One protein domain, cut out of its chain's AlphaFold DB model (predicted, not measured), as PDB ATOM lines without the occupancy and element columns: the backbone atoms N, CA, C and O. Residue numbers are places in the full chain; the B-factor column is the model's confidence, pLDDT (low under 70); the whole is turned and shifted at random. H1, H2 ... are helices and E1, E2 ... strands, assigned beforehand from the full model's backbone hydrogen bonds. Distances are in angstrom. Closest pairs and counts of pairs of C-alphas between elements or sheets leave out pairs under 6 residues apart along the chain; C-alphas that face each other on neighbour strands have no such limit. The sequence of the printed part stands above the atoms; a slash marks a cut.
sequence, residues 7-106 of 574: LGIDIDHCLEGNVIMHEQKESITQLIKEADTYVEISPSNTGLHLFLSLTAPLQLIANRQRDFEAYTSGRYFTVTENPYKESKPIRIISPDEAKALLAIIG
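AT A GLANCE: This is residues 7 to 106 of the 574 residues of the protein "Virulence-associated protein E" of Candidatus Nomurabacteria bacterium GW2011_GWB1_37_5 (UniProt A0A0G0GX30). A sheet of five short strands is covered on one face by two helices, H1 and H2, which lie side by side and run opposite ways. E1 and E3 form the middle of the sheet, with E4 beyond E1, and E2 and E5 sharing the far side of E3; the long link of residues 72 to 90 loops round from E4 to E5. The printed part has 100 residues with two named helices and five named strands, which follow one another along the chain as E1, H1, E2, E3, E4, E5 and H2; of the neighbour pairs, E1 and E3, E1 and E4, and E2 and E3 are antiparallel, and E3 and E5 are parallel. The class is mixed, helices and strands, with under half of the residues in named elements. The whole is compact, with a radius of gyration of the C-alphas of 12.4 A, and spans 35 by 25 by 25 A.

IN THESE COORDINATES: E3, residues 48 to 54, is the longest strand at 19.5 A. E1, residues 7 to 11, begins at C-alpha 7 (20.953, 29.174, 11.280) and is 13.2 A long. E2 is residues 38 to 41, 10.5 A; E4 is residues 68 to 71, 10.6 A; E5 is residues 91 to 93, 6.4 A. H1, residues 25 to 35, is 15.3 A long and begins at C-alpha 25 (40.685, 21.847, 7.908). H2, residues 95 to 104, is 14.8 A long and ends at C-alpha 104 (30.241, 18.881, 4.828).

HOW THE PARTS SIT: The sheet is branched at E3. E1 and E3 are antiparallel, with N 9 and O 50 at 2.9 A. On the other side of E1 is E4, antiparallel, with N 10 and O 69 at 2.9 A. On the other side of E3 from E1, the pairing is staggered: E2 is beside residues 48 to 51, a hairpin with N 40 and O 49 at 2.9 A, and E5 is beside residues 52 to 54, parallel, with N 93 and O 53 at 2.8 A. H1 and H2 are on the same face, at heights over the sheet of 10.0 A and 9.3 A. On the local plane H1 is only just slantwise to E3, at 32 degrees, and H2 runs along E1, at 1 degree. The helices touch at a shallow tilt of 19 degrees; their closest C-alphas, of Ser 27 and Ile 104, are 5.8 A apart. Every O i to N i+4 pair is within hydrogen-bond range in H1, and 5 of 6 in H2.

THE WHOLE: The C-alphas farthest apart, of Gly 17 and Ala 56, are 35.3 A apart. The printed part has no cut. The links E1 to H1, E3 to E4 and E4 to E5 are long. Mean pLDDT of the printed part is 91.3, and no printed residue is under 70.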
ATOM      1  N   LEU A   7      20.039  30.254  10.929       95.00
ATOM      2  CA  LEU A   7      20.953  29.174  11.280       95.00
ATOM      3  C   LEU A   7      22.310  29.780  11.653       95.00
ATOM      4  O   LEU A   7      22.962  30.405  10.816       95.00
ATOM      5  N   GLY A   8      22.720  29.579  12.903       95.44
ATOM      6  CA  GLY A   8      24.078  29.850  13.367       95.44
ATOM      7  C   GLY A   8      24.880  28.554  13.434       95.44
ATOM      8  O   GLY A   8      24.405  27.583  14.027       95.44
ATOM      9  N   ILE A   9      26.068  28.539  12.831       96.25
ATOM     10  CA  ILE A   9      27.047  27.447  12.928       96.25
ATOM     11  C   ILE A   9      28.252  27.982  13.700       96.25
ATOM     12  O   ILE A   9      28.814  29.003  13.312       96.25
ATOM     13  N   ASP A  10      28.633  27.299  14.772       95.69
ATOM     14  CA  ASP A  10      29.801  27.624  15.596       95.69
ATOM     15  C   ASP A  10      30.863  26.536  15.417       95.69
ATOM     16  O   ASP A  10      30.543  25.343  15.420       95.69
ATOM     17  N   ILE A  11      32.112  26.939  15.201       95.88
ATOM     18  CA  ILE A  11      33.254  26.039  15.055       95.88
ATOM     19  C   ILE A  11      34.308  26.435  16.088       95.88
ATOM     20  O   ILE A  11      35.112  27.349  15.863       95.88
ATOM     21  N   ASP A  12      34.311  25.714  17.203       92.19
ATOM     22  CA  ASP A  12      35.242  25.873  18.313       92.19
ATOM     23  C   ASP A  12      36.676  25.524  17.871       92.19
ATOM     24  O   ASP A  12      36.907  24.645  17.044       92.19
ATOM     25  N   HIS A  13      37.668  26.214  18.444       90.31
ATOM     26  CA  HIS A  13      39.090  25.836  18.384       90.31
ATOM     27  C   HIS A  13      39.667  25.519  16.984       90.31
ATOM     28  O   HIS A  13      40.600  24.726  16.861       90.31
ATOM     29  N   CYS A  14      39.144  26.140  15.923       91.75
ATOM     30  CA  CYS A  14      39.577  25.887  14.550       91.75
ATOM     31  C   CYS A  14      40.600  26.888  13.989       91.75
ATOM     32  O   CYS A  14      41.093  26.684  12.873       91.75
ATOM     33  N   LEU A  15      40.927  27.955  14.724       92.50
ATOM     34  CA  LEU A  15      41.833  29.018  14.286       92.50
ATOM     35  C   LEU A  15      43.072  29.168  15.174       92.50
ATOM     36  O   LEU A  15      42.977  29.251  16.397       92.50
ATOM     37  N   GLU A  16      44.217  29.360  14.516       88.44
ATOM     38  CA  GLU A  16      45.407  29.990  15.091       88.44
ATOM     39  C   GLU A  16      45.744  31.245  14.269       88.44
ATOM     40  O   GLU A  16      46.177  31.178  13.112       88.44
ATOM     41  N   GLY A  17      45.485  32.425  14.843       85.12
ATOM     42  CA  GLY A  17      45.519  33.684  14.096       85.12
ATOM     43  C   GLY A  17      44.452  33.698  12.994       85.12
ATOM     44  O   GLY A  17      43.280  33.463  13.261       85.12
ATOM     45  N   ASN A  18      44.854  33.939  11.741       83.25
ATOM     46  CA  ASN A  18      43.946  33.925  10.580       83.25
ATOM     47  C   ASN A  18      43.991  32.611   9.779       83.25
ATOM     48  O   ASN A  18      43.449  32.526   8.669       83.25
ATOM     49  N   VAL A  19      44.656  31.583  10.308       88.69
ATOM     50  CA  VAL A  19      44.866  30.306   9.623       88.69
ATOM     51  C   VAL A  19      44.031  29.221  10.294       88.69
ATOM     52  O   VAL A  19      44.082  29.054  11.509       88.69
ATOM     53  N   ILE A  20      43.287  28.458   9.487       92.25
ATOM     54  CA  ILE A  20      42.547  27.288   9.971       92.25
ATOM     55  C   ILE A  20      43.553  26.190  10.324       92.25
ATOM     56  O   ILE A  20      44.236  25.662   9.434       92.25
ATOM     57  N   MET A  21      43.619  25.865  11.612       87.56
ATOM     58  CA  MET A  21      44.456  24.829  12.213       87.56
ATOM     59  C   MET A  21      43.540  23.878  12.989       87.56
ATOM     60  O   MET A  21      43.319  24.033  14.182       87.56
ATOM     61  N   HIS A  22      42.953  22.915  12.277       91.56
ATOM     62  CA  HIS A  22      42.012  21.938  12.827       91.56
ATOM     63  C   HIS A  22      42.169  20.597  12.100       91.56
ATOM     64  O   HIS A  22      42.514  20.588  10.913       91.56
ATOM     65  N   GLU A  23      41.866  19.472  12.760       87.75
ATOM     66  CA  GLU A  23      41.952  18.133  12.143       87.75
ATOM     67  C   GLU A  23      41.087  18.006  10.874       87.75
ATOM     68  O   GLU A  23      41.454  17.322   9.926       87.75
ATOM     69  N   GLN A  24      39.980  18.752  10.814       88.31
ATOM     70  CA  GLN A  24      39.043  18.813   9.682       88.31
ATOM     71  C   GLN A  24      39.177  20.097   8.840       88.31
ATOM     72  O   GLN A  24      38.187  20.637   8.344       88.31
ATOM     73  N   LYS A  25      40.401  20.615   8.672       91.44
ATOM     74  CA  LYS A  25      40.685  21.847   7.908       91.44
ATOM     75  C   LYS A  25      40.053  21.875   6.512       91.44
ATOM     76  O   LYS A  25      39.564  22.924   6.090       91.44
ATOM     77  N   GLU A  26      40.075  20.756   5.793       91.00
ATOM     78  CA  GLU A  26      39.521  20.647   4.436       91.00
ATOM     79  C   GLU A  26      38.000  20.840   4.437       91.00
ATOM     80  O   GLU A  26      37.506  21.713   3.726       91.00
ATOM     81  N   SER A  27      37.280  20.131   5.310       90.81
ATOM     82  CA  SER A  27      35.829  20.276   5.490       90.81
ATOM     83  C   SER A  27      35.432  21.687   5.916       90.81
ATOM     84  O   SER A  27      34.487  22.249   5.375       90.81
ATOM     85  N   ILE A  28      36.171  22.297   6.849       95.25
ATOM     86  CA  ILE A  28      35.903  23.675   7.295       95.25
ATOM     87  C   ILE A  28      36.100  24.657   6.133       95.25
ATOM     88  O   ILE A  28      35.268  25.530   5.897       95.25
ATOM     89  N   THR A  29      37.179  24.490   5.365       93.62
ATOM     90  CA  THR A  29      37.460  25.340   4.199       93.62
ATOM     91  C   THR A  29      36.391  25.171   3.117       93.62
ATOM     92  O   THR A  29      35.978  26.157   2.504       93.62
ATOM     93  N   GLN A  30      35.922  23.941   2.898       91.31
ATOM     94  CA  GLN A  30      34.845  23.630   1.965       91.31
ATOM     95  C   GLN A  30      33.516  24.247   2.418       91.31
ATOM     96  O   GLN A  30      32.873  24.922   1.620       91.31
ATOM     97  N   LEU A  31      33.151  24.111   3.697       96.12
ATOM     98  CA  LEU A  31      31.939  24.707   4.259       96.12
ATOM     99  C   LEU A  31      31.926  26.226   4.082       96.12
ATOM    100  O   LEU A  31      30.946  26.765   3.585       96.12
ATOM    101  N   ILE A  32      33.011  26.919   4.442       95.69
ATOM    102  CA  ILE A  32      33.103  28.383   4.299       95.69
ATOM    103  C   ILE A  32      32.931  28.796   2.831       95.69
ATOM    104  O   ILE A  32      32.259  29.783   2.530       95.69
ATOM    105  N   LYS A  33      33.533  28.036   1.910       94.19
ATOM    106  CA  LYS A  33      33.450  28.300   0.473       94.19
ATOM    107  C   LYS A  33      32.038  28.073  -0.078       94.19
ATOM    108  O   LYS A  33      31.577  28.898  -0.854       94.19
ATOM    109  N   GLU A  34      31.386  26.970   0.284       92.88
ATOM    110  CA  GLU A  34      30.063  26.596  -0.238       92.88
ATOM    111  C   GLU A  34      28.916  27.358   0.430       92.88
ATOM    112  O   GLU A  34      27.931  27.692  -0.232       92.88
ATOM    113  N   ALA A  35      29.047  27.674   1.722       95.19
ATOM    114  CA  ALA A  35      28.066  28.480   2.435       95.19
ATOM    115  C   ALA A  35      27.993  29.894   1.849       95.19
ATOM    116  O   ALA A  35      26.896  30.432   1.726       95.19
ATOM    117  N   ASP A  36      29.140  30.456   1.445       95.38
ATOM    118  CA  ASP A  36      29.251  31.770   0.799       95.38
ATOM    119  C   ASP A  36      28.429  32.855   1.517       95.38
ATOM    120  O   ASP A  36      27.593  33.543   0.936       95.38
ATOM    121  N   THR A  37      28.625  32.945   2.832       96.56
ATOM    122  CA  THR A  37      27.828  33.778   3.740       96.56
ATOM    123  C   THR A  37      28.727  34.569   4.690       96.56
ATOM    124  O   THR A  37      29.953  34.444   4.637       96.56
ATOM    125  N   TYR A  38      28.136  35.379   5.567       96.56
ATOM    126  CA  TYR A  38      28.869  36.073   6.621       96.56
ATOM    127  C   TYR A  38      29.541  35.081   7.585       96.56
ATOM    128  O   TYR A  38      28.873  34.222   8.171       96.56
ATOM    129  N   VAL A  39      30.858  35.232   7.749       96.31
ATOM    130  CA  VAL A  39      31.691  34.459   8.677       96.31
ATOM    131  C   VAL A  39      32.516  35.426   9.517       96.31
ATOM    132  O   VAL A  39      33.198  36.294   8.968       96.31
ATOM    133  N   GLU A  40      32.498  35.260  10.834       96.12
ATOM    134  CA  GLU A  40      33.267  36.078  11.775       96.12
ATOM    135  C   GLU A  40      34.136  35.222  12.701       96.12
ATOM    136  O   GLU A  40      33.876  34.038  12.917       96.12
ATOM    137  N   ILE A  41      35.183  35.837  13.247       95.88
ATOM    138  CA  ILE A  41      36.044  35.238  14.269       95.88
ATOM    139  C   ILE A  41      35.325  35.327  15.621       95.88
ATOM    140  O   ILE A  41      34.862  36.404  16.005       95.88
ATOM    141  N   SER A  42      35.242  34.213  16.351       92.56
ATOM    142  CA  SER A  42      34.546  34.140  17.643       92.56
ATOM    143  C   SER A  42      35.250  34.973  18.737       92.56
ATOM    144  O   SER A  42      36.436  35.295  18.606       92.56
ATOM    145  N   PRO A  43      34.585  35.314  19.865       90.94
ATOM    146  CA  PRO A  43      35.179  36.154  20.916       90.94
ATOM    147  C   PRO A  43      36.478  35.612  21.532       90.94
ATOM    148  O   PRO A  43      37.265  36.380  22.084       90.94
ATOM    149  N   SER A  44      36.712  34.298  21.458       89.81
ATOM    150  CA  SER A  44      37.949  33.672  21.937       89.81
ATOM    151  C   SER A  44      39.141  33.881  20.998       89.81
ATOM    152  O   SER A  44      40.259  33.535  21.371       89.81
ATOM    153  N   ASN A  45      38.924  34.422  19.792       90.50
ATOM    154  CA  ASN A  45      39.878  34.484  18.678       90.50
ATOM    155  C   ASN A  45      40.395  33.118  18.193       90.50
ATOM    156  O   ASN A  45      41.383  33.058  17.464       90.50
ATOM    157  N   THR A  46      39.746  32.023  18.594       92.75
ATOM    158  CA  THR A  46      40.166  30.651  18.262       92.75
ATOM    159  C   THR A  46      39.110  29.859  17.499       92.75
ATOM    160  O   THR A  46      39.390  28.735  17.099       92.75
ATOM    161  N   GLY A  47      37.920  30.418  17.267       94.19
ATOM    162  CA  GLY A  47      36.829  29.767  16.541       94.19
ATOM    163  C   GLY A  47      36.183  30.669  15.492       94.19
ATOM    164  O   GLY A  47      36.582  31.824  15.310       94.19
ATOM    165  N   LEU A  48      35.180  30.133  14.803       96.06
ATOM    166  CA  LEU A  48      34.443  30.811  13.735       96.06
ATOM    167  C   LEU A  48      32.935  30.703  13.952       96.06
ATOM    168  O   LEU A  48      32.438  29.619  14.241       96.06
ATOM    169  N   HIS A  49      32.208  31.789  13.695       96.56
ATOM    170  CA  HIS A  49      30.751  31.765  13.561       96.56
ATOM    171  C   HIS A  49      30.353  31.983  12.101       96.56
ATOM    172  O   HIS A  49      30.858  32.896  11.447       96.56
ATOM    173  N   LEU A  50      29.415  31.181  11.596       97.06
ATOM    174  CA  LEU A  50      28.774  31.374  10.298       97.06
ATOM    175  C   LEU A  50      27.281  31.621  10.502       97.06
ATOM    176  O   LEU A  50      26.632  30.921  11.282       97.06
ATOM    177  N   PHE A  51      26.726  32.568   9.749       96.00
ATOM    178  CA  PHE A  51      25.311  32.932   9.835       96.00
ATOM    179  C   PHE A  51      24.616  32.760   8.490       96.00
ATOM    180  O   PHE A  51      25.093  33.260   7.475       96.00
ATOM    181  N   LEU A  52      23.470  32.081   8.477       96.62
ATOM    182  CA  LEU A  52      22.649  31.829   7.288       96.62
ATOM    183  C   LEU A  52      21.191  32.153   7.597       96.62
ATOM    184  O   LEU A  52      20.677  31.763   8.642       96.62
ATOM    185  N   SER A  53      20.503  32.825   6.679       95.31
ATOM    186  CA  SER A  53      19.055  33.009   6.772       95.31
ATOM    187  C   SER A  53      18.343  31.885   6.021       95.31
ATOM    188  O   SER A  53      18.776  31.461   4.951       95.31
ATOM    189  N   LEU A  54      17.256  31.374   6.582       95.44
ATOM    190  CA  LEU A  54      16.492  30.266   6.031       95.44
ATOM    191  C   LEU A  54      15.184  30.776   5.427       95.44
ATOM    192  O   LEU A  54      14.482  31.590   6.020       95.44
ATOM    193  N   THR A  55      14.813  30.238   4.268       93.31
ATOM    194  CA  THR A  55      13.506  30.506   3.631       93.31
ATOM    195  C   THR A  55      12.325  29.869   4.373       93.31
ATOM    196  O   THR A  55      11.182  30.267   4.158       93.31
ATOM    197  N   ALA A  56      12.588  28.891   5.245       90.00
ATOM    198  CA  ALA A  56      11.607  28.234   6.104       90.00
ATOM    199  C   ALA A  56      12.285  27.672   7.373       90.00
ATOM    200  O   ALA A  56      13.494  27.426   7.345       90.00
ATOM    201  N   PRO A  57      11.538  27.427   8.469       89.56
ATOM    202  CA  PRO A  57      12.089  26.851   9.696       89.56
ATOM    203  C   PRO A  57      12.815  25.519   9.469       89.56
ATOM    204  O   PRO A  57      12.289  24.620   8.810       89.56
ATOM    205  N   LEU A  58      14.001  25.365  10.067       85.88
ATOM    206  CA  LEU A  58      14.766  24.113  10.075       85.88
ATOM    207  C   LEU A  58      14.869  23.557  11.500       85.88
ATOM    208  O   LEU A  58      15.397  24.205  12.408       85.88
ATOM    209  N   GLN A  59      14.414  22.317  11.680       88.12
ATOM    210  CA  GLN A  59      14.606  21.567  12.918       88.12
ATOM    211  C   GLN A  59      15.904  20.753  12.842       88.12
ATOM    212  O   GLN A  59      16.037  19.857  12.007       88.12
ATOM    213  N   LEU A  60      16.856  21.062  13.725       85.19
ATOM    214  CA  LEU A  60      18.110  20.322  13.850       85.19
ATOM    215  C   LEU A  60      17.917  19.064  14.707       85.19
ATOM    216  O   LEU A  60      17.184  19.067  15.696       85.19
ATOM    217  N   ILE A  61      18.581  17.981  14.309       81.94
ATOM    218  CA  ILE A  61      18.534  16.665  14.966       81.94
ATOM    219  C   ILE A  61      19.537  16.615  16.127       81.94
ATOM    220  O   ILE A  61      19.291  15.968  17.144       81.94
ATOM    221  N   ALA A  62      20.654  17.325  15.987       85.19
ATOM    222  CA  ALA A  62      21.674  17.493  17.005       85.19
ATOM    223  C   ALA A  62      22.284  18.887  16.875       85.19
ATOM    224  O   ALA A  62      22.448  19.389  15.765       85.19
ATOM    225  N   ASN A  63      22.635  19.485  18.012       89.31
ATOM    226  CA  ASN A  63      23.178  20.841  18.042       89.31
ATOM    227  C   ASN A  63      24.703  20.884  18.200       89.31
ATOM    228  O   ASN A  63      25.260  21.956  18.048       89.31
ATOM    229  N   ARG A  64      25.378  19.773  18.542       89.00
ATOM    230  CA  ARG A  64      26.839  19.736  18.750       89.00
ATOM    231  C   ARG A  64      27.450  18.361  18.468       89.00
ATOM    232  O   ARG A  64      26.913  17.353  18.929       89.00
ATOM    233  N   GLN A  65      28.617  18.333  17.822       86.56
ATOM    234  CA  GLN A  65      29.549  17.201  17.790       86.56
ATOM    235  C   GLN A  65      30.989  17.698  17.829       86.56
ATOM    236  O   GLN A  65      31.451  18.348  16.898       86.56
ATOM    237  N   ARG A  66      31.708  17.319  18.896       87.31
ATOM    238  CA  ARG A  66      33.063  17.813  19.183       87.31
ATOM    239  C   ARG A  66      33.092  19.349  19.117       87.31
ATOM    240  O   ARG A  66      32.401  19.983  19.920       87.31
ATOM    241  N   ASP A  67      33.834  19.884  18.157       91.69
ATOM    242  CA  ASP A  67      34.107  21.302  17.953       91.69
ATOM    243  C   ASP A  67      33.106  21.991  17.014       91.69
ATOM    244  O   ASP A  67      33.225  23.179  16.761       91.69
ATOM    245  N   PHE A  68      32.099  21.278  16.502       94.06
ATOM    246  CA  PHE A  68      31.058  21.863  15.655       94.06
ATOM    247  C   PHE A  68      29.734  21.968  16.406       94.06
ATOM    248  O   PHE A  68      29.266  20.977  16.978       94.06
ATOM    249  N   GLU A  69      29.094  23.133  16.348       93.69
ATOM    250  CA  GLU A  69      27.742  23.372  16.846       93.69
ATOM    251  C   GLU A  69      26.841  24.026  15.784       93.69
ATOM    252  O   GLU A  69      27.305  24.729  14.890       93.69
ATOM    253  N   ALA A  70      25.530  23.797  15.877       93.56
ATOM    254  CA  ALA A  70      24.525  24.402  15.007       93.56
ATOM    255  C   ALA A  70      23.238  24.696  15.790       93.56
ATOM    256  O   ALA A  70      22.766  23.852  16.557       93.56
ATOM    257  N   TYR A  71      22.642  25.873  15.582       92.19
ATOM    258  CA  TYR A  71      21.407  26.287  16.257       92.19
ATOM    259  C   TYR A  71      20.476  27.077  15.342       92.19
ATOM    260  O   TYR A  71      20.908  27.971  14.617       92.19
ATOM    261  N   THR A  72      19.174  26.803  15.460       90.88
ATOM    262  CA  THR A  72      18.095  27.620  14.870       90.88
ATOM    263  C   THR A  72      17.199  28.293  15.915       90.88
ATOM    264  O   THR A  72      16.375  29.144  15.591       90.88
ATOM    265  N   SER A  73      17.329  27.919  17.197       84.06
ATOM    266  CA  SER A  73      16.635  28.546  18.332       84.06
ATOM    267  C   SER A  73      17.241  28.125  19.679       84.06
ATOM    268  O   SER A  73      18.068  27.217  19.741       84.06
ATOM    269  N   GLY A  74      16.819  28.769  20.775       78.12
ATOM    270  CA  GLY A  74      17.101  28.320  22.149       78.12
ATOM    271  C   GLY A  74      18.482  28.680  22.709       78.12
ATOM    272  O   GLY A  74      18.734  28.424  23.884       78.12
ATOM    273  N   ARG A  75      19.353  29.307  21.911       79.00
ATOM    274  CA  ARG A  75      20.657  29.823  22.338       79.00
ATOM    275  C   ARG A  75      20.892  31.201  21.723       79.00
ATOM    276  O   ARG A  75      20.436  31.467  20.614       79.00
ATOM    277  N   TYR A  76      21.571  32.071  22.460       79.56
ATOM    278  CA  TYR A  76      22.047  33.351  21.942       79.56
ATOM    279  C   TYR A  76      23.450  33.152  21.361       79.56
ATOM    280  O   TYR A  76      24.254  32.448  21.972       79.56
ATOM    281  N   PHE A  77      23.730  33.767  20.213       78.88
ATOM    282  CA  PHE A  77      25.081  33.875  19.661       78.88
ATOM    283  C   PHE A  77      25.715  35.185  20.117       78.88
ATOM    284  O   PHE A  77      25.051  36.222  20.163       78.88
ATOM    285  N   THR A  78      27.001  35.141  20.441       83.25
ATOM    286  CA  THR A  78      27.828  36.344  20.505       83.25
ATOM    287  C   THR A  78      28.162  36.764  19.076       83.25
ATOM    288  O   THR A  78      28.538  35.926  18.265       83.25
ATOM    289  N   VAL A  79      27.991  38.050  18.770       89.25
ATOM    290  CA  VAL A  79      28.321  38.638  17.463       89.25
ATOM    291  C   VAL A  79      29.522  39.550  17.664       89.25
ATOM    292  O   VAL A  79      29.476  40.424  18.532       89.25
ATOM    293  N   THR A  80      30.609  39.312  16.936       90.81
ATOM    294  CA  THR A  80      31.862  40.072  17.083       90.81
ATOM    295  C   THR A  80      32.022  41.172  16.048       90.81
ATOM    296  O   THR A  80      32.838  42.068  16.258       90.81
ATOM    297  N   GLU A  81      31.282  41.099  14.938       89.12
ATOM    298  CA  GLU A  81      31.453  41.976  13.774       89.12
ATOM    299  C   GLU A  81      32.889  41.950  13.202       89.12
ATOM    300  O   GLU A  81      33.287  42.841  12.451       89.12
ATOM    301  N   ASN A  82      33.680  40.919  13.533       93.62
ATOM    302  CA  ASN A  82      35.071  40.765  13.118       93.62
ATOM    303  C   ASN A  82      35.172  39.730  11.984       93.62
ATOM    304  O   ASN A  82      35.310  38.534  12.262       93.62
ATOM    305  N   PRO A  83      35.071  40.143  10.705       93.19
ATOM    306  CA  PRO A  83      34.955  39.212   9.591       93.19
ATOM    307  C   PRO A  83      36.204  38.338   9.435       93.19
ATOM    308  O   PRO A  83      37.339  38.819   9.447       93.19
ATOM    309  N   TYR A  84      35.993  37.045   9.200       92.31
ATOM    310  CA  TYR A  84      37.065  36.144   8.802       92.31
ATOM    311  C   TYR A  84      37.386  36.359   7.315       92.31
ATOM    312  O   TYR A  84      36.649  35.919   6.434       92.31
ATOM    313  N   LYS A  85      38.521  37.013   7.036       88.38
ATOM    314  CA  LYS A  85      38.953  37.463   5.697       88.38
ATOM    315  C   LYS A  85      38.066  38.583   5.137       88.38
ATOM    316  O   LYS A  85      38.205  39.725   5.555       88.38
ATOM    317  N   GLU A  86      37.212  38.279   4.165       87.56
ATOM    318  CA  GLU A  86      36.349  39.256   3.498       87.56
ATOM    319  C   GLU A  86      34.941  39.180   4.081       87.56
ATOM    320  O   GLU A  86      34.369  38.096   4.204       87.56
ATOM    321  N   SER A  87      34.369  40.336   4.418       91.75
ATOM    322  CA  SER A  87      32.987  40.407   4.887       91.75
ATOM    323  C   SER A  87      32.015  40.172   3.728       91.75
ATOM    324  O   SER A  87      32.103  40.833   2.692       91.75
ATOM    325  N   LYS A  88      31.076  39.244   3.920       91.31
ATOM    326  CA  LYS A  88      30.008  38.901   2.971       91.31
ATOM    327  C   LYS A  88      28.638  39.138   3.607       91.31
ATOM    328  O   LYS A  88      28.523  39.036   4.825       91.31
ATOM    329  N   PRO A  89      27.587  39.438   2.826       92.62
ATOM    330  CA  PRO A  89      26.234  39.492   3.369       92.62
ATOM    331  C   PRO A  89      25.779  38.110   3.865       92.62
ATOM    332  O   PRO A  89      26.233  37.079   3.368       92.62
ATOM    333  N   ILE A  90      24.843  38.087   4.819       94.88
ATOM    334  CA  ILE A  90      24.169  36.848   5.230       94.88
ATOM    335  C   ILE A  90      23.363  36.319   4.041       94.88
ATOM    336  O   ILE A  90      22.480  37.003   3.519       94.88
ATOM    337  N   ARG A  91      23.662  35.092   3.620       96.56
ATOM    338  CA  ARG A  91      23.001  34.425   2.499       96.56
ATOM    339  C   ARG A  91      21.672  33.805   2.937       96.56
ATOM    340  O   ARG A  91      21.574  33.235   4.023       96.56
ATOM    341  N   ILE A  92      20.663  33.900   2.070       95.94
ATOM    342  CA  ILE A  92      19.354  33.255   2.247       95.94
ATOM    343  C   ILE A  92      19.364  31.914   1.505       95.94
ATOM    344  O   ILE A  92      19.635  31.890   0.305       95.94
ATOM    345  N   ILE A  93      19.058  30.818   2.199       94.62
ATOM    346  CA  ILE A  93      19.096  29.452   1.653       94.62
ATOM    347  C   ILE A  93      17.841  28.639   2.005       94.62
ATOM    348  O   ILE A  93      17.046  28.997   2.881       94.62
ATOM    349  N   SER A  94      17.636  27.523   1.303       94.00
ATOM    350  CA  SER A  94      16.581  26.556   1.642       94.00
ATOM    351  C   SER A  94      16.989  25.636   2.806       94.00
ATOM    352  O   SER A  94      18.185  25.418   3.015       94.00
ATOM    353  N   PRO A  95      16.035  25.043   3.555       92.19
ATOM    354  CA  PRO A  95      16.354  24.043   4.580       92.19
ATOM    355  C   PRO A  95      17.144  22.834   4.058       92.19
ATOM    356  O   PRO A  95      17.944  22.265   4.798       92.19
ATOM    357  N   ASP A  96      16.939  22.431   2.804       89.56
ATOM    358  CA  ASP A  96      17.654  21.293   2.213       89.56
ATOM    359  C   ASP A  96      19.095  21.656   1.847       89.56
ATOM    360  O   ASP A  96      20.013  20.878   2.100       89.56
ATOM    361  N   GLU A  97      19.317  22.877   1.362       93.50
ATOM    362  CA  GLU A  97      20.662  23.414   1.159       93.50
ATOM    363  C   GLU A  97      21.408  23.586   2.492       93.50
ATOM    364  O   GLU A  97      22.575  23.220   2.601       93.50
ATOM    365  N   ALA A  98      20.720  24.037   3.545       93.75
ATOM    366  CA  ALA A  98      21.296  24.134   4.886       93.75
ATOM    367  C   ALA A  98      21.771  22.768   5.414       93.75
ATOM    368  O   ALA A  98      22.853  22.667   5.991       93.75
ATOM    369  N   LYS A  99      21.001  21.696   5.175       92.56
ATOM    370  CA  LYS A  99      21.414  20.323   5.512       92.56
ATOM    371  C   LYS A  99      22.612  19.863   4.683       92.56
ATOM    372  O   LYS A  99      23.495  19.218   5.243       92.56
ATOM    373  N   ALA A 100      22.654  20.188   3.389       89.38
ATOM    374  CA  ALA A 100      23.781  19.849   2.522       89.38
ATOM    375  C   ALA A 100      25.081  20.521   2.996       89.38
ATOM    376  O   ALA A 100      26.111  19.859   3.081       89.38
ATOM    377  N   LEU A 101      25.015  21.793   3.406       93.06
ATOM    378  CA  LEU A 101      26.149  22.506   3.998       93.06
ATOM    379  C   LEU A 101      26.592  21.875   5.324       93.06
ATOM    380  O   LEU A 101      27.772  21.595   5.512       93.06
ATOM    381  N   LEU A 102      25.655  21.585   6.234       93.94
ATOM    382  CA  LEU A 102      25.977  20.915   7.500       93.94
ATOM    383  C   LEU A 102      26.595  19.520   7.275       93.94
ATOM    384  O   LEU A 102      27.453  19.093   8.049       93.94
ATOM    385  N   ALA A 103      26.209  18.808   6.211       91.06
ATOM    386  CA  ALA A 103      26.769  17.496   5.886       91.06
ATOM    387  C   ALA A 103      28.275  17.541   5.568       91.06
ATOM    388  O   ALA A 103      28.979  16.572   5.854       91.06
ATOM    389  N   ILE A 104      28.800  18.675   5.082       90.56
ATOM    390  CA  ILE A 104      30.241  18.881   4.828       90.56
ATOM    391  C   ILE A 104      31.065  18.699   6.114       90.56
ATOM    392  O   ILE A 104      32.170  18.158   6.081       90.56
ATOM    393  N   ILE A 105      30.510  19.112   7.258       91.06
ATOM    394  CA  ILE A 105      31.112  18.970   8.595       91.06
ATOM    395  C   ILE A 105      30.571  17.746   9.356       91.06
ATOM    396  O   ILE A 105      30.683  17.646  10.578       91.06
ATOM    397  N   GLY A 106      30.004  16.779   8.628       86.38
ATOM    398  CA  GLY A 106      29.623  15.468   9.152       86.38
ATOM    399  C   GLY A 106      28.242  15.389   9.802       86.38
ATOM    400  O   GLY A 106      27.999  14.452  10.559       86.38
TER     401      GLY A 106